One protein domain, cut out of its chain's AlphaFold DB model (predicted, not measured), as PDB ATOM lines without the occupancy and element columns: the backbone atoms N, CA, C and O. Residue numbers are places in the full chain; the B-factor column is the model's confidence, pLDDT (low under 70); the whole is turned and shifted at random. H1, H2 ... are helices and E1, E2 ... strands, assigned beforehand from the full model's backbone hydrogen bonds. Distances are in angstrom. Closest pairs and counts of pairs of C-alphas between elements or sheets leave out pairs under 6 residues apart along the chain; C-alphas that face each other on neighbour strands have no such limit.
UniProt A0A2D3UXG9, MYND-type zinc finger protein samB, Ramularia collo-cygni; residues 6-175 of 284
ATOM      1  N   ILE A   6      51.040 -28.185 -55.024       88.62
ATOM      2  CA  ILE A   6      50.842 -27.826 -56.425       88.62
ATOM      3  C   ILE A   6      49.578 -26.973 -56.514       88.62
ATOM      4  O   ILE A   6      48.509 -27.394 -56.069       88.62
ATOM      5  N   THR A   7      49.690 -25.785 -57.104       88.88
ATOM      6  CA  THR A   7      48.525 -24.966 -57.457       88.88
ATOM      7  C   THR A   7      47.946 -25.450 -58.781       88.88
ATOM      8  O   THR A   7      48.660 -25.582 -59.773       88.88
ATOM      9  N   LEU A   8      46.640 -25.704 -58.812       87.00
ATOM     10  CA  LEU A   8      45.929 -26.203 -59.989       87.00
ATOM     11  C   LEU A   8      45.368 -25.038 -60.825       87.00
ATOM     12  O   LEU A   8      44.181 -24.982 -61.129       87.00
ATOM     13  N   GLU A   9      46.234 -24.093 -61.206       82.06
ATOM     14  CA  GLU A   9      45.851 -22.794 -61.797       82.06
ATOM     15  C   GLU A   9      45.093 -22.893 -63.127       82.06
ATOM     16  O   GLU A   9      44.353 -21.977 -63.493       82.06
ATOM     17  N   HIS A  10      45.260 -23.996 -63.857       81.31
ATOM     18  CA  HIS A  10      44.615 -24.229 -65.154       81.31
ATOM     19  C   HIS A  10      43.294 -24.988 -65.056       81.31
ATOM     20  O   HIS A  10      42.599 -25.129 -66.058       81.31
ATOM     21  N   ILE A  11      42.940 -25.487 -63.871       82.19
ATOM     22  CA  ILE A  11      41.704 -26.236 -63.695       82.19
ATOM     23  C   ILE A  11      40.532 -25.266 -63.573       82.19
ATOM     24  O   ILE A  11      40.596 -24.257 -62.867       82.19
ATOM     25  N   ARG A  12      39.453 -25.583 -64.284       84.88
ATOM     26  CA  ARG A  12      38.175 -24.874 -64.267       84.88
ATOM     27  C   ARG A  12      37.060 -25.896 -64.130       84.88
ATOM     28  O   ARG A  12      37.227 -27.033 -64.572       84.88
ATOM     29  N   LEU A  13      35.933 -25.480 -63.558       82.06
ATOM     30  CA  LEU A  13      34.718 -26.274 -63.680       82.06
ATOM     31  C   LEU A  13      34.286 -26.281 -65.153       82.06
ATOM     32  O   LEU A  13      34.328 -25.230 -65.806       82.06
ATOM     33  N   PRO A  14      33.902 -27.442 -65.702       71.31
ATOM     34  CA  PRO A  14      33.322 -27.517 -67.038       71.31
ATOM     35  C   PRO A  14      32.120 -26.567 -67.157       71.31
ATOM     36  O   PRO A  14      31.220 -26.603 -66.329       71.31
ATOM     37  N   GLY A  15      32.137 -25.667 -68.147       67.44
ATOM     38  CA  GLY A  15      31.124 -24.609 -68.314       67.44
ATOM     39  C   GLY A  15      31.467 -23.251 -67.675       67.44
ATOM     40  O   GLY A  15      30.886 -22.244 -68.065       67.44
ATOM     41  N   HIS A  16      32.472 -23.179 -66.792       70.38
ATOM     42  CA  HIS A  16      32.878 -21.955 -66.081       70.38
ATOM     43  C   HIS A  16      34.368 -21.626 -66.305       70.38
ATOM     44  O   HIS A  16      35.174 -21.592 -65.375       70.38
ATOM     45  N   ALA A  17      34.755 -21.387 -67.563       68.44
ATOM     46  CA  ALA A  17      36.160 -21.230 -67.965       68.44
ATOM     47  C   ALA A  17      36.868 -19.980 -67.391       68.44
ATOM     48  O   ALA A  17      38.092 -19.975 -67.233       68.44
ATOM     49  N   GLU A  18      36.113 -18.937 -67.049       72.25
ATOM     50  CA  GLU A  18      36.670 -17.614 -66.740       72.25
ATOM     51  C   GLU A  18      37.151 -17.458 -65.287       72.25
ATOM     52  O   GLU A  18      38.003 -16.616 -65.009       72.25
ATOM     53  N   ASN A  19      36.677 -18.293 -64.355       73.38
ATOM     54  CA  ASN A  19      36.962 -18.134 -62.926       73.38
ATOM     55  C   ASN A  19      37.914 -19.226 -62.416       73.38
ATOM     56  O   ASN A  19      37.560 -20.406 -62.460       73.38
ATOM     57  N   PRO A  20      39.110 -18.876 -61.905       81.06
ATOM     58  CA  PRO A  20      39.941 -19.823 -61.172       81.06
ATOM     59  C   PRO A  20      39.163 -20.432 -60.009       81.06
ATOM     60  O   PRO A  20      38.433 -19.726 -59.315       81.06
ATOM     61  N   LEU A  21      39.347 -21.731 -59.770       87.19
ATOM     62  CA  LEU A  21      38.730 -22.363 -58.613       87.19
ATOM     63  C   LEU A  21      39.438 -21.933 -57.336       87.19
ATOM     64  O   LEU A  21      40.664 -22.043 -57.218       87.19
ATOM     65  N   LEU A  22      38.638 -21.469 -56.383       91.12
ATOM     66  CA  LEU A  22      39.086 -21.206 -55.029       91.12
ATOM     67  C   LEU A  22      38.677 -22.358 -54.113       91.12
ATOM     68  O   LEU A  22      37.650 -23.009 -54.300       91.12
ATOM     69  N   LEU A  23      39.512 -22.592 -53.115       93.25
ATOM     70  CA  LEU A  23      39.299 -23.511 -52.016       93.25
ATOM     71  C   LEU A  23      39.786 -22.810 -50.757       93.25
ATOM     72  O   LEU A  23      40.939 -22.384 -50.699       93.25
ATOM     73  N   ASP A  24      38.905 -22.682 -49.767       94.19
ATOM     74  CA  ASP A  24      39.229 -22.031 -48.497       94.19
ATOM     75  C   ASP A  24      39.774 -20.600 -48.696       94.19
ATOM     76  O   ASP A  24      40.831 -20.213 -48.194       94.19
ATOM     77  N   ASN A  25      39.061 -19.817 -49.520       92.50
ATOM     78  CA  ASN A  25      39.408 -18.440 -49.895       92.50
ATOM     79  C   ASN A  25      40.819 -18.271 -50.510       92.50
ATOM     80  O   ASN A  25      41.428 -17.204 -50.428       92.50
ATOM     81  N   SER A  26      41.364 -19.329 -51.111       91.81
ATOM     82  CA  SER A  26      42.685 -19.342 -51.745       91.81
ATOM     83  C   SER A  26      42.637 -20.088 -53.082       91.81
ATOM     84  O   SER A  26      41.748 -20.913 -53.275       91.81
ATOM     85  N   PRO A  27      43.576 -19.856 -54.020       92.69
ATOM     86  CA  PRO A  27      43.668 -20.666 -55.233       92.69
ATOM     87  C   PRO A  27      43.741 -22.161 -54.910       92.69
ATOM     88  O   PRO A  27      44.475 -22.557 -54.001       92.69
ATOM     89  N   LEU A  28      43.006 -22.982 -55.667       93.00
ATOM     90  CA  LEU A  28      42.949 -24.428 -55.465       93.00
ATOM     91  C   LEU A  28      44.351 -25.055 -55.480       93.00
ATOM     92  O   LEU A  28      45.094 -24.958 -56.464       93.00
ATOM     93  N   ARG A  29      44.691 -25.742 -54.387       92.75
ATOM     94  CA  ARG A  29      45.977 -26.411 -54.184       92.75
ATOM     95  C   ARG A  29      45.782 -27.828 -53.663       92.75
ATOM     96  O   ARG A  29      44.884 -28.096 -52.872       92.75
ATOM     97  N   ILE A  30      46.677 -28.716 -54.078       92.94
ATOM     98  CA  ILE A  30      46.802 -30.086 -53.564       92.94
ATOM     99  C   ILE A  30      48.247 -30.343 -53.153       92.94
ATOM    100  O   ILE A  30      49.140 -29.605 -53.566       92.94
ATOM    101  N   LEU A  31      48.503 -31.377 -52.359       91.06
ATOM    102  CA  LEU A  31      49.871 -31.743 -51.991       91.06
ATOM    103  C   LEU A  31      50.700 -32.192 -53.200       91.06
ATOM    104  O   LEU A  31      50.229 -32.961 -54.040       91.06
ATOM    105  N   ASP A  32      51.947 -31.721 -53.255       80.19
ATOM    106  CA  ASP A  32      52.953 -32.187 -54.209       80.19
ATOM    107  C   ASP A  32      53.559 -33.505 -53.711       80.19
ATOM    108  O   ASP A  32      54.301 -33.543 -52.728       80.19
ATOM    109  N   GLY A  33      53.206 -34.605 -54.371       68.00
ATOM    110  CA  GLY A  33      53.564 -35.950 -53.934       68.00
ATOM    111  C   GLY A  33      52.589 -36.547 -52.910       68.00
ATOM    112  O   GLY A  33      51.832 -35.872 -52.222       68.00
ATOM    113  N   THR A  34      52.578 -37.879 -52.829       62.47
ATOM    114  CA  THR A  34      51.597 -38.663 -52.045       62.47
ATOM    115  C   THR A  34      52.094 -39.057 -50.649       62.47
ATOM    116  O   THR A  34      51.563 -39.995 -50.053       62.47
ATOM    117  N   SER A  35      53.133 -38.389 -50.139       61.06
ATOM    118  CA  SER A  35      53.694 -38.625 -48.803       61.06
ATOM    119  C   SER A  35      53.765 -37.319 -48.022       61.06
ATOM    120  O   SER A  35      54.470 -36.393 -48.410       61.06
ATOM    121  N   LEU A  36      53.077 -37.277 -46.880       68.00
ATOM    122  CA  LEU A  36      53.279 -36.259 -45.852       68.00
ATOM    123  C   LEU A  36      54.602 -36.552 -45.126       68.00
ATOM    124  O   LEU A  36      54.620 -37.255 -44.118       68.00
ATOM    125  N   GLU A  37      55.721 -36.060 -45.655       58.72
ATOM    126  CA  GLU A  37      57.017 -36.121 -44.971       58.72
ATOM    127  C   GLU A  37      57.183 -34.890 -44.061       58.72
ATOM    128  O   GLU A  37      57.682 -33.851 -44.486       58.72
ATOM    129  N   GLY A  38      56.731 -34.964 -42.800       60.62
ATOM    130  CA  GLY A  38      56.967 -33.892 -41.822       60.62
ATOM    131  C   GLY A  38      55.861 -33.645 -40.795       60.62
ATOM    132  O   GLY A  38      55.065 -34.530 -40.491       60.62
ATOM    133  N   ASN A  39      55.866 -32.427 -40.240       61.91
ATOM    134  CA  ASN A  39      54.822 -31.907 -39.355       61.91
ATOM    135  C   ASN A  39      53.616 -31.514 -40.218       61.91
ATOM    136  O   ASN A  39      53.751 -30.680 -41.110       61.91
ATOM    137  N   ASP A  40      52.462 -32.121 -39.969       69.38
ATOM    138  CA  ASP A  40      51.215 -31.871 -40.695       69.38
ATOM    139  C   ASP A  40      50.501 -30.591 -40.239       69.38
ATOM    140  O   ASP A  40      49.458 -30.265 -40.793       69.38
ATOM    141  N   ALA A  41      51.071 -29.820 -39.304       71.25
ATOM    142  CA  ALA A  41      50.501 -28.563 -38.808       71.25
ATOM    143  C   ALA A  41      50.082 -27.564 -39.908       71.25
ATOM    144  O   ALA A  41      49.096 -26.855 -39.714       71.25
ATOM    145  N   ASP A  42      50.777 -27.550 -41.052       80.44
ATOM    146  CA  ASP A  42      50.500 -26.654 -42.189       80.44
ATOM    147  C   ASP A  42      49.464 -27.219 -43.190       80.44
ATOM    148  O   ASP A  42      49.187 -26.601 -44.223       80.44
ATOM    149  N   LEU A  43      48.910 -28.410 -42.935       89.88
ATOM    150  CA  LEU A  43      47.845 -29.005 -43.741       89.88
ATOM    151  C   LEU A  43      46.484 -28.488 -43.270       89.88
ATOM    152  O   LEU A  43      46.006 -28.872 -42.202       89.88
ATOM    153  N   SER A  44      45.831 -27.658 -44.084       93.31
ATOM    154  CA  SER A  44      44.420 -27.337 -43.857       93.31
ATOM    155  C   SER A  44      43.535 -28.526 -44.234       93.31
ATOM    156  O   SER A  44      43.847 -29.294 -45.152       93.31
ATOM    157  N   THR A  45      42.401 -28.664 -43.545       96.44
ATOM    158  CA  THR A  45      41.406 -29.701 -43.843       96.44
ATOM    159  C   THR A  45      40.939 -29.621 -45.295       96.44
ATOM    160  O   THR A  45      40.909 -30.637 -45.984       96.44
ATOM    161  N   ALA A  46      40.681 -28.410 -45.794       96.94
ATOM    162  CA  ALA A  46      40.256 -28.173 -47.167       96.94
ATOM    163  C   ALA A  46      41.268 -28.717 -48.196       96.94
ATOM    164  O   ALA A  46      40.906 -29.524 -49.056       96.94
ATOM    165  N   ASN A  47      42.554 -28.358 -48.082       94.94
ATOM    166  CA  ASN A  47      43.578 -28.827 -49.023       94.94
ATOM    167  C   ASN A  47      43.833 -30.338 -48.909       94.94
ATOM    168  O   ASN A  47      44.137 -30.999 -49.909       94.94
ATOM    169  N   GLY A  48      43.713 -30.901 -47.704       96.00
ATOM    170  CA  GLY A  48      43.790 -32.345 -47.502       96.00
ATOM    171  C   GLY A  48      42.652 -33.080 -48.212       96.00
ATOM    172  O   GLY A  48      42.910 -34.016 -48.971       96.00
ATOM    173  N   THR A  49      41.418 -32.595 -48.065       97.94
ATOM    174  CA  THR A  49      40.243 -33.101 -48.789       97.94
ATOM    175  C   THR A  49      40.430 -33.012 -50.300       97.94
ATOM    176  O   THR A  49      40.238 -34.009 -51.002       97.94
ATOM    177  N   ALA A  50      40.886 -31.865 -50.812       96.69
ATOM    178  CA  ALA A  50      41.151 -31.702 -52.238       96.69
ATOM    179  C   ALA A  50      42.217 -32.676 -52.748       96.69
ATOM    180  O   ALA A  50      42.051 -33.277 -53.807       96.69
ATOM    181  N   THR A  51      43.275 -32.898 -51.969       96.25
ATOM    182  CA  THR A  51      44.325 -33.868 -52.302       96.25
ATOM    183  C   THR A  51      43.762 -35.284 -52.409       96.25
ATOM    184  O   THR A  51      44.078 -35.989 -53.367       96.25
ATOM    185  N   ILE A  52      42.922 -35.705 -51.458       97.75
ATOM    186  CA  ILE A  52      42.320 -37.046 -51.445       97.75
ATOM    187  C   ILE A  52      41.430 -37.247 -52.670       97.75
ATOM    188  O   ILE A  52      41.633 -38.205 -53.419       97.75
ATOM    189  N   LEU A  53      40.481 -36.334 -52.897       98.00
ATOM    190  CA  LEU A  53      39.529 -36.453 -53.998       98.00
ATOM    191  C   LEU A  53      40.222 -36.350 -55.355       98.00
ATOM    192  O   LEU A  53      39.942 -37.165 -56.223       98.00
ATOM    193  N   TYR A  54      41.181 -35.436 -55.527       95.75
ATOM    194  CA  TYR A  54      41.915 -35.306 -56.788       95.75
ATOM    195  C   TYR A  54      42.716 -36.565 -57.141       95.75
ATOM    196  O   TYR A  54      42.754 -36.973 -58.299       95.75
ATOM    197  N   ASN A  55      43.346 -37.201 -56.146       95.56
ATOM    198  CA  ASN A  55      44.074 -38.453 -56.361       95.56
ATOM    199  C   ASN A  55      43.143 -39.658 -56.576       95.56
ATOM    200  O   ASN A  55      43.582 -40.656 -57.152       95.56
ATOM    201  N   TRP A  56      41.891 -39.589 -56.114       97.62
ATOM    202  CA  TRP A  56      40.876 -40.601 -56.402       97.62
ATOM    203  C   TRP A  56      40.275 -40.406 -57.800       97.62
ATOM    204  O   TRP A  56      40.393 -41.296 -58.637       97.62
ATOM    205  N   CYS A  57      39.673 -39.242 -58.058       96.56
ATOM    206  CA  CYS A  57      39.129 -38.824 -59.347       96.56
ATOM    207  C   CYS A  57      38.993 -37.285 -59.386       96.56
ATOM    208  O   CYS A  57      38.211 -36.743 -58.602       96.56
ATOM    209  N   PRO A  58      39.681 -36.554 -60.286       94.81
ATOM    210  CA  PRO A  58      39.571 -35.093 -60.378       94.81
ATOM    211  C   PRO A  58      38.132 -34.576 -60.510       94.81
ATOM    212  O   PRO A  58      37.765 -33.605 -59.855       94.81
ATOM    213  N   GLU A  59      37.291 -35.266 -61.278       95.88
ATOM    214  CA  GLU A  59      35.876 -34.935 -61.460       95.88
ATOM    215  C   GLU A  59      35.077 -35.002 -60.145       95.88
ATOM    216  O   GLU A  59      34.116 -34.255 -59.972       95.88
ATOM    217  N   ALA A  60      35.498 -35.827 -59.177       97.44
ATOM    218  CA  ALA A  60      34.898 -35.847 -57.845       97.44
ATOM    219  C   ALA A  60      35.272 -34.597 -57.031       97.44
ATOM    220  O   ALA A  60      34.421 -34.026 -56.356       97.44
ATOM    221  N   LEU A  61      36.519 -34.119 -57.132       96.62
ATOM    222  CA  LEU A  61      36.888 -32.828 -56.543       96.62
ATOM    223  C   LEU A  61      36.079 -31.691 -57.177       96.62
ATOM    224  O   LEU A  61      35.613 -30.807 -56.469       96.62
ATOM    225  N   PHE A  62      35.878 -31.719 -58.494       95.00
ATOM    226  CA  PHE A  62      35.067 -30.703 -59.166       95.00
ATOM    227  C   PHE A  62      33.640 -30.716 -58.631       95.00
ATOM    228  O   PHE A  62      33.123 -29.665 -58.288       95.00
ATOM    229  N   ALA A  63      33.039 -31.893 -58.461       95.88
ATOM    230  CA  ALA A  63      31.698 -32.023 -57.897       95.88
ATOM    231  C   ALA A  63      31.575 -31.554 -56.436       95.88
ATOM    232  O   ALA A  63      30.536 -31.020 -56.058       95.88
ATOM    233  N   LEU A  64      32.630 -31.689 -55.622       96.50
ATOM    234  CA  LEU A  64      32.666 -31.079 -54.288       96.50
ATOM    235  C   LEU A  64      32.626 -29.539 -54.365       96.50
ATOM    236  O   LEU A  64      31.998 -28.903 -53.522       96.50
ATOM    237  N   LEU A  65      33.318 -28.943 -55.341       94.12
ATOM    238  CA  LEU A  65      33.457 -27.486 -55.484       94.12
ATOM    239  C   LEU A  65      32.315 -26.833 -56.277       94.12
ATOM    240  O   LEU A  65      32.067 -25.639 -56.120       94.12
ATOM    241  N   ASP A  66      31.628 -27.597 -57.122       93.06
ATOM    242  CA  ASP A  66      30.526 -27.140 -57.967       93.06
ATOM    243  C   ASP A  66      29.191 -27.183 -57.209       93.06
ATOM    244  O   ASP A  66      28.330 -28.044 -57.401       93.06
ATOM    245  N   ILE A  67      29.058 -26.244 -56.272       91.25
ATOM    246  CA  ILE A  67      27.892 -26.118 -55.387       91.25
ATOM    247  C   ILE A  67      26.629 -25.716 -56.160       91.25
ATOM    248  O   ILE A  67      25.522 -25.965 -55.683       91.25
ATOM    249  N   GLU A  68      26.785 -25.096 -57.332       87.56
ATOM    250  CA  GLU A  68      25.669 -24.667 -58.173       87.56
ATOM    251  C   GLU A  68      25.069 -25.841 -58.954       87.56
ATOM    252  O   GLU A  68      23.844 -25.966 -59.007       87.56
ATOM    253  N   ALA A  69      25.903 -26.729 -59.510       90.19
ATOM    254  CA  ALA A  69      25.422 -27.899 -60.243       90.19
ATOM    255  C   ALA A  69      24.862 -28.998 -59.329       90.19
ATOM    256  O   ALA A  69      23.865 -29.656 -59.662       90.19
ATOM    257  N   TRP A  70      25.509 -29.215 -58.182       92.75
ATOM    258  CA  TRP A  70      25.220 -30.348 -57.313       92.75
ATOM    259  C   TRP A  70      24.590 -29.885 -56.004       92.75
ATOM    260  O   TRP A  70      25.136 -29.056 -55.275       92.75
ATOM    261  N   PHE A  71      23.456 -30.478 -55.645       92.44
ATOM    262  CA  PHE A  71      22.819 -30.265 -54.349       92.44
ATOM    263  C   PHE A  71      23.587 -30.986 -53.238       92.44
ATOM    264  O   PHE A  71      23.922 -30.370 -52.222       92.44
ATOM    265  N   SER A  72      23.924 -32.257 -53.472       94.50
ATOM    266  CA  SER A  72      24.739 -33.072 -52.578       94.50
ATOM    267  C   SER A  72      25.825 -33.830 -53.345       94.50
ATOM    268  O   SER A  72      25.762 -34.001 -54.565       94.50
ATOM    269  N   PHE A  73      26.857 -34.231 -52.615       95.62
ATOM    270  CA  PHE A  73      27.969 -35.060 -53.056       95.62
ATOM    271  C   PHE A  73      28.360 -35.955 -51.888       95.62
ATOM    272  O   PHE A  73      28.535 -35.438 -50.787       95.62
ATOM    273  N   THR A  74      28.591 -37.243 -52.136       97.81
ATOM    274  CA  THR A  74      29.095 -38.167 -51.115       97.81
ATOM    275  C   THR A  74      30.111 -39.120 -51.722       97.81
ATOM    276  O   THR A  74      29.807 -39.866 -52.654       97.81
ATOM    277  N   TRP A  75      31.327 -39.113 -51.179       98.56
ATOM    278  CA  TRP A  75      32.343 -40.131 -51.422       98.56
ATOM    279  C   TRP A  75      32.585 -40.927 -50.148       98.56
ATOM    280  O   TRP A  75      32.971 -40.366 -49.120       98.56
ATOM    281  N   THR A  76      32.453 -42.246 -50.249       98.25
ATOM    282  CA  THR A  76      32.655 -43.157 -49.122       98.25
ATOM    283  C   THR A  76      33.657 -44.231 -49.519       98.25
ATOM    284  O   THR A  76      33.562 -44.827 -50.593       98.25
ATOM    285  N   VAL A  77      34.624 -44.520 -48.649       98.44
ATOM    286  CA  VAL A  77      35.489 -45.698 -48.761       98.44
ATOM    287  C   VAL A  77      35.225 -46.647 -47.596       98.44
ATOM    288  O   VAL A  77      35.456 -46.325 -46.433       98.44
ATOM    289  N   THR A  78      34.751 -47.847 -47.922       98.12
ATOM    290  CA  THR A  78      34.583 -48.955 -46.977       98.12
ATOM    291  C   THR A  78      35.872 -49.773 -46.927       98.12
ATOM    292  O   THR A  78      36.370 -50.221 -47.966       98.12
ATOM    293  N   LEU A  79      36.422 -49.955 -45.727       97.06
ATOM    294  CA  LEU A  79      37.667 -50.671 -45.449       97.06
ATOM    295  C   LEU A  79      37.436 -52.175 -45.220       97.06
ATOM    296  O   LEU A  79      36.311 -52.661 -45.200       97.06
ATOM    297  N   GLU A  80      38.520 -52.939 -45.051       95.06
ATOM    298  CA  GLU A  80      38.449 -54.404 -44.897       95.06
ATOM    299  C   GLU A  80      37.723 -54.877 -43.630       95.06
ATOM    300  O   GLU A  80      37.215 -56.000 -43.603       95.06
ATOM    301  N   ASP A  81      37.712 -54.045 -42.590       94.88
ATOM    302  CA  ASP A  81      37.004 -54.257 -41.326       94.88
ATOM    303  C   ASP A  81      35.564 -53.708 -41.359       94.88
ATOM    304  O   ASP A  81      34.907 -53.656 -40.321       94.88
ATOM    305  N   GLU A  82      35.082 -53.313 -42.544       95.88
ATOM    306  CA  GLU A  82      33.795 -52.653 -42.796       95.88
ATOM    307  C   GLU A  82      33.652 -51.269 -42.131       95.88
ATOM    308  O   GLU A  82      32.568 -50.690 -42.147       95.88
ATOM    309  N   THR A  83      34.738 -50.691 -41.598       96.62
ATOM    310  CA  THR A  83      34.770 -49.263 -41.247       96.62
ATOM    311  C   THR A  83      34.544 -48.432 -42.510       96.62
ATOM    312  O   THR A  83      35.192 -48.680 -43.531       96.62
ATOM    313  N   LYS A  84      33.706 -47.395 -42.430       98.25
ATOM    314  CA  LYS A  84      33.500 -46.437 -43.520       98.25
ATOM    315  C   LYS A  84      34.184 -45.113 -43.200       98.25
ATOM    316  O   LYS A  84      34.081 -44.613 -42.081       98.25
ATOM    317  N   LEU A  85      34.889 -44.558 -44.179       98.56
ATOM    318  CA  LEU A  85      35.405 -43.191 -44.148       98.56
ATOM    319  C   LEU A  85      34.665 -42.394 -45.215       98.56
ATOM    320  O   LEU A  85      34.550 -42.871 -46.343       98.56
ATOM    321  N   GLU A  86      34.186 -41.208 -44.869       98.62
ATOM    322  CA  GLU A  86      33.312 -40.430 -45.743       98.62
ATOM    323  C   GLU A  86      33.768 -38.980 -45.865       98.62
ATOM    324  O   GLU A  86      34.267 -38.386 -44.906       98.62
ATOM    325  N   ILE A  87      33.592 -38.432 -47.067       98.75
ATOM    326  CA  ILE A  87      33.645 -37.005 -47.371       98.75
ATOM    327  C   ILE A  87      32.375 -36.690 -48.155       98.75
ATOM    328  O   ILE A  87      32.213 -37.139 -49.291       98.75
ATOM    329  N   GLY A  88      31.491 -35.913 -47.547       97.94
ATOM    330  CA  GLY A  88      30.234 -35.477 -48.124       97.94
ATOM    331  C   GLY A  88      30.095 -33.962 -48.121       97.94
ATOM    332  O   GLY A  88      30.819 -33.239 -47.433       97.94
ATOM    333  N   ARG A  89      29.144 -33.468 -48.904       97.19
ATOM    334  CA  ARG A  89      28.730 -32.070 -48.898       97.19
ATOM    335  C   ARG A  89      27.261 -31.973 -49.258       97.19
ATOM    336  O   ARG A  89      26.848 -32.526 -50.272       97.19
ATOM    337  N   ILE A  90      26.513 -31.197 -48.484       95.31
ATOM    338  CA  ILE A  90      25.157 -30.758 -48.816       95.31
ATOM    339  C   ILE A  90      25.188 -29.234 -48.894       95.31
ATOM    340  O   ILE A  90      25.486 -28.554 -47.911       95.31
ATOM    341  N   ARG A  91      24.899 -28.675 -50.073       93.81
ATOM    342  CA  ARG A  91      25.019 -27.231 -50.348       93.81
ATOM    343  C   ARG A  91      26.394 -26.684 -49.942       93.81
ATOM    344  O   ARG A  91      27.403 -27.098 -50.497       93.81
ATOM    345  N   ASN A  92      26.468 -25.739 -49.014       95.69
ATOM    346  CA  ASN A  92      27.724 -25.149 -48.566       95.69
ATOM    347  C   ASN A  92      28.287 -25.820 -47.304       95.69
ATOM    348  O   ASN A  92      29.269 -25.325 -46.763       95.69
ATOM    349  N   GLN A  93      27.689 -26.906 -46.817       97.75
ATOM    350  CA  GLN A  93      28.176 -27.632 -45.651       97.75
ATOM    351  C   GLN A  93      28.939 -28.877 -46.097       97.75
ATOM    352  O   GLN A  93      28.395 -29.711 -46.816       97.75
ATOM    353  N   VAL A  94      30.196 -28.989 -45.678       98.44
ATOM    354  CA  VAL A  94      31.046 -30.160 -45.894       98.44
ATOM    355  C   VAL A  94      31.102 -30.959 -44.607       98.44
ATOM    356  O   VAL A  94      31.399 -30.406 -43.549       98.44
ATOM    357  N   THR A  95      30.899 -32.264 -44.724       98.44
ATOM    358  CA  THR A  95      30.938 -33.204 -43.610       98.44
ATOM    359  C   THR A  95      31.932 -34.306 -43.928       98.44
ATOM    360  O   THR A  95      31.995 -34.797 -45.052       98.44
ATOM    361  N   MET A  96      32.743 -34.704 -42.958       98.75
ATOM    362  CA  MET A  96      33.679 -35.808 -43.135       98.75
ATOM    363  C   MET A  96      33.899 -36.577 -41.849       98.75
ATOM    364  O   MET A  96      33.724 -36.046 -40.755       98.75
ATOM    365  N   GLY A  97      34.339 -37.821 -41.969       98.31
ATOM    366  CA  GLY A  97      34.742 -38.588 -40.805       98.31
ATOM    367  C   GLY A  97      34.548 -40.082 -40.972       98.31
ATOM    368  O   GLY A  97      34.785 -40.642 -42.043       98.31
ATOM    369  N   LYS A  98      34.188 -40.739 -39.869       98.31
ATOM    370  CA  LYS A  98      34.160 -42.194 -39.746       98.31
ATOM    371  C   LYS A  98      32.783 -42.674 -39.316       98.31
ATOM    372  O   LYS A  98      32.246 -42.206 -38.309       98.31
ATOM    373  N   LEU A  99      32.290 -43.688 -40.017       97.56
ATOM    374  CA  LEU A  99      31.080 -44.423 -39.679       97.56
ATOM    375  C   LEU A  99      31.422 -45.889 -39.381       97.56
ATOM    376  O   LEU A  99      32.438 -46.422 -39.847       97.56
ATOM    377  N   ASP A 100      30.594 -46.538 -38.567       95.38
ATOM    378  CA  ASP A 100      30.670 -47.989 -38.383       95.38
ATOM    379  C   ASP A 100      30.068 -48.758 -39.573       95.38
ATOM    380  O   ASP A 100      29.640 -48.187 -40.580       95.38
ATOM    381  N   LYS A 101      30.073 -50.090 -39.469       94.06
ATOM    382  CA  LYS A 101      29.579 -50.987 -40.520       94.06
ATOM    383  C   LYS A 101      28.073 -50.830 -40.769       94.06
ATOM    384  O   LYS A 101      27.611 -51.135 -41.866       94.06
ATOM    385  N   GLU A 102      27.319 -50.347 -39.779       92.75
ATOM    386  CA  GLU A 102      25.901 -50.010 -39.895       92.75
ATOM    387  C   GLU A 102      25.664 -48.634 -40.543       92.75
ATOM    388  O   GLU A 102      24.527 -48.319 -40.879       92.75
ATOM    389  N   GLY A 103      26.714 -47.838 -40.773       91.06
ATOM    390  CA  GLY A 103      26.591 -46.479 -41.304       91.06
ATOM    391  C   GLY A 103      26.242 -45.441 -40.239       91.06
ATOM    392  O   GLY A 103      25.770 -44.363 -40.579       91.06
ATOM    393  N   LEU A 104      26.470 -45.737 -38.957       93.50
ATOM    394  CA  LEU A 104      26.294 -44.763 -37.884       93.50
ATOM    395  C   LEU A 104      27.588 -43.984 -37.667       93.50
ATOM    396  O   LEU A 104      28.670 -44.563 -37.511       93.50
ATOM    397  N   TRP A 105      27.466 -42.661 -37.609       95.44
ATOM    398  CA  TRP A 105      28.579 -41.759 -37.349       95.44
ATOM    399  C   TRP A 105      29.242 -42.061 -36.000       95.44
ATOM    400  O   TRP A 105      28.593 -42.161 -34.961       95.44
ATOM    401  N   LYS A 106      30.568 -42.221 -36.024       96.81
ATOM    402  CA  LYS A 106      31.429 -42.270 -34.827       96.81
ATOM    403  C   LYS A 106      32.234 -40.995 -34.665       96.81
ATOM    404  O   LYS A 106      32.561 -40.618 -33.546       96.81
ATOM    405  N   VAL A 107      32.584 -40.371 -35.781       97.69
ATOM    406  CA  VAL A 107      33.264 -39.082 -35.854       97.69
ATOM    407  C   VAL A 107      32.661 -38.364 -37.043       97.69
ATOM    408  O   VAL A 107      32.807 -38.863 -38.155       97.69
ATOM    409  N   MET A 108      32.001 -37.235 -36.819       98.25
ATOM    410  CA  MET A 108      31.477 -36.364 -37.867       98.25
ATOM    411  C   MET A 108      32.086 -34.986 -37.658       98.25
ATOM    412  O   MET A 108      31.913 -34.403 -36.595       98.25
ATOM    413  N   ILE A 109      32.827 -34.498 -38.647       98.69
ATOM    414  CA  ILE A 109      33.546 -33.228 -38.624       98.69
ATOM    415  C   ILE A 109      32.950 -32.354 -39.713       98.69
ATOM    416  O   ILE A 109      33.004 -32.716 -40.891       98.69
ATOM    417  N   THR A 110      32.409 -31.206 -39.320       98.62
ATOM    418  CA  THR A 110      31.590 -30.387 -40.211       98.62
ATOM    419  C   THR A 110      32.173 -28.988 -40.362       98.62
ATOM    420  O   THR A 110      32.566 -28.347 -39.388       98.62
ATOM    421  N   PHE A 111      32.205 -28.495 -41.600       98.62
ATOM    422  CA  PHE A 111      32.616 -27.140 -41.957       98.62
ATOM    423  C   PHE A 111      31.556 -26.490 -42.846       98.62
ATOM    424  O   PHE A 111      31.001 -27.129 -43.734       98.62
ATOM    425  N   ASN A 112      31.315 -25.196 -42.657       98.06
ATOM    426  CA  ASN A 112      30.512 -24.385 -43.564       98.06
ATOM    427  C   ASN A 112      31.438 -23.573 -44.472       98.06
ATOM    428  O   ASN A 112      32.316 -22.853 -43.999       98.06
ATOM    429  N   ILE A 113      31.222 -23.641 -45.778       96.88
ATOM    430  CA  ILE A 113      31.908 -22.805 -46.756       96.88
ATOM    431  C   ILE A 113      31.238 -21.433 -46.736       96.88
ATOM    432  O   ILE A 113      30.022 -21.317 -46.927       96.88
ATOM    433  N   SER A 114      32.026 -20.396 -46.467       95.38
ATOM    434  CA  SER A 114      31.546 -19.015 -46.497       95.38
ATOM    435  C   SER A 114      31.327 -18.524 -47.929       95.38
ATOM    436  O   SER A 114      31.972 -18.963 -48.885       95.38
ATOM    437  N   GLN A 115      30.373 -17.611 -48.072       92.75
ATOM    438  CA  GLN A 115      30.053 -16.975 -49.340       92.75
ATOM    439  C   GLN A 115      30.986 -15.781 -49.570       92.75
ATOM    440  O   GLN A 115      31.231 -14.992 -48.657       92.75
ATOM    441  N   LEU A 116      31.503 -15.650 -50.786       87.75
ATOM    442  CA  LEU A 116      32.254 -14.478 -51.229       87.75
ATOM    443  C   LEU A 116      31.303 -13.308 -51.534       87.75
ATOM    444  O   LEU A 116      30.103 -13.500 -51.719       87.75
ATOM    445  N   GLU A 117      31.842 -12.092 -51.659       86.88
ATOM    446  CA  GLU A 117      31.050 -10.884 -51.973       86.88
ATOM    447  C   GLU A 117      30.267 -10.992 -53.291       86.88
ATOM    448  O   GLU A 117      29.208 -10.388 -53.444       86.88
ATOM    449  N   ASN A 118      30.768 -11.785 -54.241       83.19
ATOM    450  CA  ASN A 118      30.111 -12.054 -55.521       83.19
ATOM    451  C   ASN A 118      28.998 -13.117 -55.436       83.19
ATOM    452  O   ASN A 118      28.433 -13.478 -56.464       83.19
ATOM    453  N   GLY A 119      28.693 -13.631 -54.243       83.00
ATOM    454  CA  GLY A 119      27.653 -14.633 -54.019       83.00
ATOM    455  C   GLY A 119      28.104 -16.086 -54.197       83.00
ATOM    456  O   GLY A 119      27.319 -16.990 -53.914       83.00
ATOM    457  N   LEU A 120      29.348 -16.351 -54.603       83.25
ATOM    458  CA  LEU A 120      29.841 -17.720 -54.785       83.25
ATOM    459  C   LEU A 120      30.292 -18.332 -53.453       83.25
ATOM    460  O   LEU A 120      31.029 -17.712 -52.685       83.25
ATOM    461  N   TYR A 121      29.908 -19.583 -53.191       83.38
ATOM    462  CA  TYR A 121      30.357 -20.354 -52.024       83.38
ATOM    463  C   TYR A 121      31.759 -20.939 -52.245       83.38
ATOM    464  O   TYR A 121      31.946 -22.146 -52.349       83.38
ATOM    465  N   GLN A 122      32.758 -20.066 -52.344       86.38
ATOM    466  CA  GLN A 122      34.164 -20.446 -52.524       86.38
ATOM    467  C   GLN A 122      35.090 -19.783 -51.485       86.38
ATOM    468  O   GLN A 122      36.308 -19.719 -51.664       86.38
ATOM    469  N   GLY A 123      34.510 -19.260 -50.401       89.62
ATOM    470  CA  GLY A 123      35.232 -18.629 -49.303       89.62
ATOM    471  C   GLY A 123      35.880 -19.630 -48.345       89.62
ATOM    472  O   GLY A 123      36.091 -20.803 -48.662       89.62
ATOM    473  N   SER A 124      36.219 -19.145 -47.153       95.31
ATOM    474  CA  SER A 124      36.848 -19.932 -46.094       95.31
ATOM    475  C   SER A 124      35.944 -21.049 -45.582       95.31
ATOM    476  O   SER A 124      34.724 -20.865 -45.486       95.31
ATOM    477  N   TRP A 125      36.553 -22.180 -45.232       97.62
ATOM    478  CA  TRP A 125      35.913 -23.300 -44.550       97.62
ATOM    479  C   TRP A 125      35.883 -23.023 -43.050       97.62
ATOM    480  O   TRP A 125      36.897 -23.083 -42.362       97.62
ATOM    481  N   MET A 126      34.699 -22.712 -42.540       97.88
ATOM    482  CA  MET A 126      34.478 -22.335 -41.151       97.88
ATOM    483  C   MET A 126      34.044 -23.562 -40.344       97.88
ATOM    484  O   MET A 126      33.051 -24.186 -40.724       97.88
ATOM    485  N   PRO A 127      34.719 -23.915 -39.238       98.25
ATOM    486  CA  PRO A 127      34.284 -25.009 -38.370       98.25
ATOM    487  C   PRO A 127      32.828 -24.856 -37.921       98.25
ATOM    488  O   PRO A 127      32.418 -23.768 -37.514       98.25
ATOM    489  N   ASN A 128      32.051 -25.939 -37.973       97.88
ATOM    490  CA  ASN A 128      30.657 -25.957 -37.539       97.88
ATOM    491  C   ASN A 128      30.516 -26.688 -36.193       97.88
ATOM    492  O   ASN A 128      30.551 -27.917 -36.130       97.88
ATOM    493  N   THR A 129      30.334 -25.908 -35.128       96.56
ATOM    494  CA  THR A 129      30.210 -26.367 -33.733       96.56
ATOM    495  C   THR A 129      28.847 -26.956 -33.382       96.56
ATOM    496  O   THR A 129      28.692 -27.534 -32.312       96.56
ATOM    497  N   GLU A 130      27.842 -26.781 -34.241       95.44
ATOM    498  CA  GLU A 130      26.486 -27.290 -33.999       95.44
ATOM    499  C   GLU A 130      26.326 -28.730 -34.501       95.44
ATOM    500  O   GLU A 130      25.594 -29.508 -33.896       95.44
ATOM    501  N   GLU A 131      27.058 -29.090 -35.559       95.75
ATOM    502  CA  GLU A 131      26.935 -30.382 -36.255       95.75
ATOM    503  C   GLU A 131      28.113 -31.338 -35.995       95.75
ATOM    504  O   GLU A 131      28.014 -32.535 -36.253       95.75
ATOM    505  N   THR A 132      29.261 -30.842 -35.516       97.38
ATOM    506  CA  THR A 132      30.435 -31.702 -35.281       97.38
ATOM    507  C   THR A 132      30.245 -32.559 -34.030       97.38
ATOM    508  O   THR A 132      29.970 -32.037 -32.948       97.38
ATOM    509  N   MET A 133      30.480 -33.870 -34.149       96.94
ATOM    510  CA  MET A 133      30.317 -34.839 -33.060       96.94
ATOM    511  C   MET A 133      31.419 -35.910 -33.010       96.94
ATOM    512  O   MET A 133      31.933 -36.376 -34.033       96.94
ATOM    513  N   LEU A 134      31.745 -36.344 -31.789       95.25
ATOM    514  CA  LEU A 134      32.593 -37.493 -31.461       95.25
ATOM    515  C   LEU A 134      31.805 -38.477 -30.590       95.25
ATOM    516  O   LEU A 134      31.488 -38.193 -29.434       95.25
ATOM    517  N   GLY A 135      31.505 -39.660 -31.126       92.94
ATOM    518  CA  GLY A 135      30.546 -40.569 -30.503       92.94
ATOM    519  C   GLY A 135      29.202 -39.863 -30.353       92.94
ATOM    520  O   GLY A 135      28.696 -39.347 -31.334       92.94
ATOM    521  N   ASP A 136      28.672 -39.781 -29.135       91.06
ATOM    522  CA  ASP A 136      27.391 -39.116 -28.852       91.06
ATOM    523  C   ASP A 136      27.559 -37.676 -28.316       91.06
ATOM    524  O   ASP A 136      26.623 -37.108 -27.753       91.06
ATOM    525  N   GLN A 137      28.764 -37.099 -28.404       94.56
ATOM    526  CA  GLN A 137      29.085 -35.778 -27.848       94.56
ATOM    527  C   GLN A 137      29.361 -34.758 -28.949       94.56
ATOM    528  O   GLN A 137      30.181 -35.009 -29.832       94.56
ATOM    529  N   ASN A 138      28.740 -33.583 -28.848       95.25
ATOM    530  CA  ASN A 138      29.047 -32.450 -29.720       95.25
ATOM    531  C   ASN A 138      30.424 -31.861 -29.379       95.25
ATOM    532  O   ASN A 138      30.829 -31.844 -28.215       95.25
ATOM    533  N   VAL A 139      31.118 -31.349 -30.395       96.56
ATOM    534  CA  VAL A 139      32.381 -30.614 -30.250       96.56
ATOM    535  C   VAL A 139      32.113 -29.138 -30.515       96.56
ATOM    536  O   VAL A 139      31.846 -28.741 -31.646       96.56
ATOM    537  N   ASP A 140      32.201 -28.322 -29.468       96.06
ATOM    538  CA  ASP A 140      31.844 -26.901 -29.497       96.06
ATOM    539  C   ASP A 140      33.047 -25.945 -29.612       96.06
ATOM    540  O   ASP A 140      32.855 -24.737 -29.748       96.06
ATOM    541  N   ASP A 141      34.281 -26.463 -29.607       97.69
ATOM    542  CA  ASP A 141      35.505 -25.681 -29.826       97.69
ATOM    543  C   ASP A 141      35.940 -25.723 -31.305       97.69
ATOM    544  O   ASP A 141      36.441 -26.754 -31.764       97.69
ATOM    545  N   PRO A 142      35.859 -24.604 -32.056       97.62
ATOM    546  CA  PRO A 142      36.300 -24.537 -33.450       97.62
ATOM    547  C   PRO A 142      37.738 -25.019 -33.684       97.62
ATOM    548  O   PRO A 142      38.017 -25.626 -34.716       97.62
ATOM    549  N   LYS A 143      38.656 -24.786 -32.736       96.88
ATOM    550  CA  LYS A 143      40.059 -25.214 -32.880       96.88
ATOM    551  C   LYS A 143      40.200 -26.727 -32.814       96.88
ATOM    552  O   LYS A 143      41.067 -27.297 -33.478       96.88
ATOM    553  N   GLU A 144      39.360 -27.368 -32.011       97.25
ATOM    554  CA  GLU A 144      39.313 -28.818 -31.917       97.25
ATOM    555  C   GLU A 144      38.744 -29.423 -33.202       97.25
ATOM    556  O   GLU A 144      39.304 -30.386 -33.719       97.25
ATOM    557  N   ILE A 145      37.717 -28.809 -33.791       98.19
ATOM    558  CA  ILE A 145      37.163 -29.221 -35.091       98.19
ATOM    559  C   ILE A 145      38.226 -29.118 -36.196       98.19
ATOM    560  O   ILE A 145      38.404 -30.064 -36.965       98.19
ATOM    561  N   GLU A 146      38.988 -28.019 -36.254       97.12
ATOM    562  CA  GLU A 146      40.112 -27.887 -37.195       97.12
ATOM    563  C   GLU A 146      41.176 -28.968 -36.973       97.12
ATOM    564  O   GLU A 146      41.685 -29.555 -37.933       97.12
ATOM    565  N   ARG A 147      41.512 -29.262 -35.707       96.50
ATOM    566  CA  ARG A 147      42.467 -30.321 -35.361       96.50
ATOM    567  C   ARG A 147      41.972 -31.683 -35.846       96.50
ATOM    568  O   ARG A 147      42.734 -32.378 -36.516       96.50
ATOM    569  N   LEU A 148      40.720 -32.034 -35.552       97.44
ATOM    570  CA  LEU A 148      40.090 -33.287 -35.971       97.44
ATOM    571  C   LEU A 148      40.039 -33.403 -37.496       97.44
ATOM    572  O   LEU A 148      40.428 -34.433 -38.047       97.44
ATOM    573  N   GLY A 149      39.626 -32.337 -38.186       97.88
ATOM    574  CA  GLY A 149      39.581 -32.287 -39.645       97.88
ATOM    575  C   GLY A 149      40.956 -32.514 -40.264       97.88
ATOM    576  O   GLY A 149      41.101 -33.333 -41.170       97.88
ATOM    577  N   ARG A 150      41.987 -31.824 -39.760       96.50
ATOM    578  CA  ARG A 150      43.379 -32.003 -40.200       96.50
ATOM    579  C   ARG A 150      43.877 -33.426 -39.961       96.50
ATOM    580  O   ARG A 150      44.491 -34.004 -40.853       96.50
ATOM    581  N   GLU A 151      43.632 -33.992 -38.783       95.94
ATOM    582  CA  GLU A 151      44.066 -35.353 -38.450       95.94
ATOM    583  C   GLU A 151      43.401 -36.397 -39.341       95.94
ATOM    584  O   GLU A 151      44.093 -37.270 -39.868       95.94
ATOM    585  N   PHE A 152      42.096 -36.253 -39.580       97.50
ATOM    586  CA  PHE A 152      41.346 -37.112 -40.485       97.50
ATOM    587  C   PHE A 152      41.963 -37.106 -41.889       97.50
ATOM    588  O   PHE A 152      42.388 -38.152 -42.388       97.50
ATOM    589  N   VAL A 153      42.104 -35.934 -42.521       96.88
ATOM    590  CA  VAL A 153      42.656 -35.871 -43.886       96.88
ATOM    591  C   VAL A 153      44.121 -36.311 -43.936       96.88
ATOM    592  O   VAL A 153      44.526 -36.991 -44.881       96.88
ATOM    593  N   ALA A 154      44.920 -36.002 -42.909       94.69
ATOM    594  CA  ALA A 154      46.310 -36.439 -42.823       94.69
ATOM    595  C   ALA A 154      46.422 -37.967 -42.744       94.69
ATOM    596  O   ALA A 154      47.294 -38.551 -43.392       94.69
ATOM    597  N   GLU A 155      45.545 -38.629 -41.985       94.44
ATOM    598  CA  GLU A 155      45.494 -40.087 -41.907       94.44
ATOM    599  C   GLU A 155      45.137 -40.707 -43.265       94.44
ATOM    600  O   GLU A 155      45.850 -41.601 -43.739       94.44
ATOM    601  N   LEU A 156      44.093 -40.195 -43.929       96.19
ATOM    602  CA  LEU A 156      43.677 -40.666 -45.252       96.19
ATOM    603  C   LEU A 156      44.807 -40.526 -46.283       96.19
ATOM    604  O   LEU A 156      45.016 -41.434 -47.091       96.19
ATOM    605  N   ILE A 157      45.569 -39.430 -46.226       94.62
ATOM    606  CA  ILE A 157      46.720 -39.185 -47.103       94.62
ATOM    607  C   ILE A 157      47.874 -40.140 -46.804       94.62
ATOM    608  O   ILE A 157      48.363 -40.803 -47.720       94.62
ATOM    609  N   LYS A 158      48.278 -40.275 -45.532       92.12
ATOM    610  CA  LYS A 158      49.358 -41.192 -45.111       92.12
ATOM    611  C   LYS A 158      49.066 -42.634 -45.535       92.12
ATOM    612  O   LYS A 158      49.974 -43.357 -45.937       92.12
ATOM    613  N   GLN A 159      47.799 -43.040 -45.482       93.56
ATOM    614  CA  GLN A 159      47.347 -44.386 -45.843       93.56
ATOM    615  C   GLN A 159      46.910 -44.514 -47.314       93.56
ATOM    616  O   GLN A 159      46.520 -45.603 -47.734       93.56
ATOM    617  N   ARG A 160      46.973 -43.427 -48.099       95.00
ATOM    618  CA  ARG A 160      46.552 -43.352 -49.508       95.00
ATOM    619  C   ARG A 160      45.153 -43.925 -49.741       95.00
ATOM    620  O   ARG A 160      44.950 -44.756 -50.626       95.00
ATOM    621  N   ARG A 161      44.177 -43.481 -48.945       96.19
ATOM    622  CA  ARG A 161      42.798 -44.007 -48.937       96.19
ATOM    623  C   ARG A 161      41.984 -43.742 -50.205       96.19
ATOM    624  O   ARG A 161      40.849 -44.187 -50.271       96.19
ATOM    625  N   TRP A 162      42.557 -43.104 -51.224       96.44
ATOM    626  CA  TRP A 162      42.028 -43.062 -52.594       96.44
ATOM    627  C   TRP A 162      42.359 -44.315 -53.426       96.44
ATOM    628  O   TRP A 162      41.789 -44.520 -54.497       96.44
ATOM    629  N   LEU A 163      43.294 -45.157 -52.975       95.69
ATOM    630  CA  LEU A 163      43.601 -46.430 -53.621       95.69
ATOM    631  C   LEU A 163      42.647 -47.524 -53.135       95.69
ATOM    632  O   LEU A 163      42.287 -47.590 -51.962       95.69
ATOM    633  N   THR A 164      42.321 -48.453 -54.033       95.06
ATOM    634  CA  THR A 164      41.530 -49.644 -53.703       95.06
ATOM    635  C   THR A 164      42.423 -50.867 -53.485       95.06
ATOM    636  O   THR A 164      43.532 -50.972 -54.006       95.06
ATOM    637  N   GLY A 165      41.886 -51.858 -52.776       91.56
ATOM    638  CA  GLY A 165      42.507 -53.161 -52.556       91.56
ATOM    639  C   GLY A 165      41.482 -54.291 -52.469       91.56
ATOM    640  O   GLY A 165      40.334 -54.170 -52.920       91.56
ATOM    641  N   LYS A 166      41.902 -55.416 -51.886       89.88
ATOM    642  CA  LYS A 166      40.996 -56.517 -51.543       89.88
ATOM    643  C   LYS A 166      40.029 -56.023 -50.466       89.88
ATOM    644  O   LYS A 166      40.460 -55.373 -49.532       89.88
ATOM    645  N   LYS A 167      38.730 -56.300 -50.616       90.94
ATOM    646  CA  LYS A 167      37.647 -55.858 -49.708       90.94
ATOM    647  C   LYS A 167      37.484 -54.344 -49.485       90.94
ATOM    648  O   LYS A 167      36.454 -53.956 -48.965       90.94
ATOM    649  N   ILE A 168      38.386 -53.496 -49.974       96.44
ATOM    650  CA  ILE A 168      38.172 -52.045 -50.013       96.44
ATOM    651  C   ILE A 168      37.221 -51.705 -51.165       96.44
ATOM    652  O   ILE A 168      37.383 -52.214 -52.286       96.44
ATOM    653  N   ARG A 169      36.210 -50.880 -50.900       95.75
ATOM    654  CA  ARG A 169      35.221 -50.426 -51.888       95.75
ATOM    655  C   ARG A 169      35.039 -48.924 -51.763       95.75
ATOM    656  O   ARG A 169      34.911 -48.434 -50.651       95.75
ATOM    657  N   HIS A 170      35.024 -48.236 -52.896       98.12
ATOM    658  CA  HIS A 170      34.622 -46.838 -52.961       98.12
ATOM    659  C   HIS A 170      33.214 -46.780 -53.521       98.12
ATOM    660  O   HIS A 170      32.896 -47.541 -54.436       98.12
ATOM    661  N   GLU A 171      32.413 -45.886 -52.981       97.44
ATOM    662  CA  GLU A 171      31.070 -45.583 -53.442       97.44
ATOM    663  C   GLU A 171      30.964 -44.076 -53.629       97.44
ATOM    664  O   GLU A 171      31.699 -43.299 -53.010       97.44
ATOM    665  N   PHE A 172      30.109 -43.685 -54.564       97.94
ATOM    666  CA  PHE A 172      29.974 -42.304 -54.963       97.94
ATOM    667  C   PHE A 172      28.542 -42.004 -55.344       97.94
ATOM    668  O   PHE A 172      27.996 -42.645 -56.247       97.94
ATOM    669  N   PHE A 173      27.979 -41.020 -54.660       96.06
ATOM    670  CA  PHE A 173      26.612 -40.579 -54.839       96.06
ATOM    671  C   PHE A 173      26.600 -39.080 -55.087       96.06
ATOM    672  O   PHE A 173      27.418 -38.325 -54.548       96.06
ATOM    673  N   ILE A 174      25.689 -38.659 -55.951       94.94
ATOM    674  CA  ILE A 174      25.526 -37.264 -56.326       94.94
ATOM    675  C   ILE A 174      24.042 -36.952 -56.434       94.94
ATOM    676  O   ILE A 174      23.259 -37.773 -56.917       94.94
ATOM    677  N   GLU A 175      23.669 -35.741 -56.041       92.25
ATOM    678  CA  GLU A 175      22.335 -35.222 -56.290       92.25
ATOM    679  C   GLU A 175      22.382 -33.891 -57.016       92.25
ATOM    680  O   GLU A 175      23.211 -33.024 -56.743       92.25
TER     681      GLU A 175
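This is residues 6 to 175 of the 284 residues of the protein "MYND-type zinc finger protein samB" of Ramularia collo-cygni (UniProt A0A2D3UXG9). A twisted wall of six strands, E2 to E7, has three helices over one face; H1 and H3 run side by side across the strands, and H2 folds back from H1 over E2. The short strand E1 packs on H1, on the side away from the sheet. The printed part has 170 residues, with named elements in the order E1 H1 H2 E2 E3 E4 E5 E6 H3 E7; the sheet's order is E6 E5 E4 E3 E2 E7, antiparallel throughout. The class is mixed, with under half of the residues in named elements; the whole is compact, with a radius of gyration of the C-alphas of 15.3 A and spans of 44 by 36 by 36 A.

E1, residues 29 to 31, pairs with no named strand, but residues 6 to 7 pair with its residues 29 to 30. Its closest C-alphas to H1, residues 45 to 56, are those of Ile 30 and Thr 51, 4.7 A apart. H1, with residues 50 to 54 alone, touches H2, residues 58 to 65, as a helical hairpin; closest are C-alphas 53 and 61, 5.2 A, opposite ways at a shallow tilt of 32 degrees, only just short of steep. E2, 72 to 78, E3, 84 to 90, E4, 93 to 99, E5, 105 to 113, and E6, 125 to 127, form a meander, each strand the antiparallel neighbour of the one before. Within hydrogen-bond range are N 75 and O 87, 2.9 A, N 88 and O 95, 2.8 A, N 96 and O 109, 2.9 A, and N 112 and O 126, 2.8 A. H3, residues 142 to 158, is on the sheet with H1 and H2, on the same face, in two layers. H3 runs across E4 at 64 degrees on the local plane, 8.9 A high over the sheet; C-alphas 109 and 149 are its closest to E5, 6.2 A. H1 touches H3, the same way at a shallow tilt of 24 degrees, C-alphas 45 and 150 closest at 4.7 A. E7, residues 169 to 175, is antiparallel to E2, with N 74 and O 173 at 2.9 A. In H1, H2 and H3 every O i to N i+4 pair is within hydrogen-bond range.

E1 begins at C-alpha 29 (45.977, -26.411, -54.184). H1 is 16.6 A long, E5 21.4 A, and H3 24.2 A from C-alpha 142 (36.300, -24.537, -33.450). E7, 20.4 A, ends at C-alpha 175 (22.335, -35.222, -56.290).

The C-alphas farthest apart, of Glu 117 and Lys 166, are 46.7 A apart. The printed part has no cut. Long links are E1 to H1, E5 to E6 and E6 to H3. Mean pLDDT of the printed part is 91.8; residues 15, 17 and 33 to 40 are under 70.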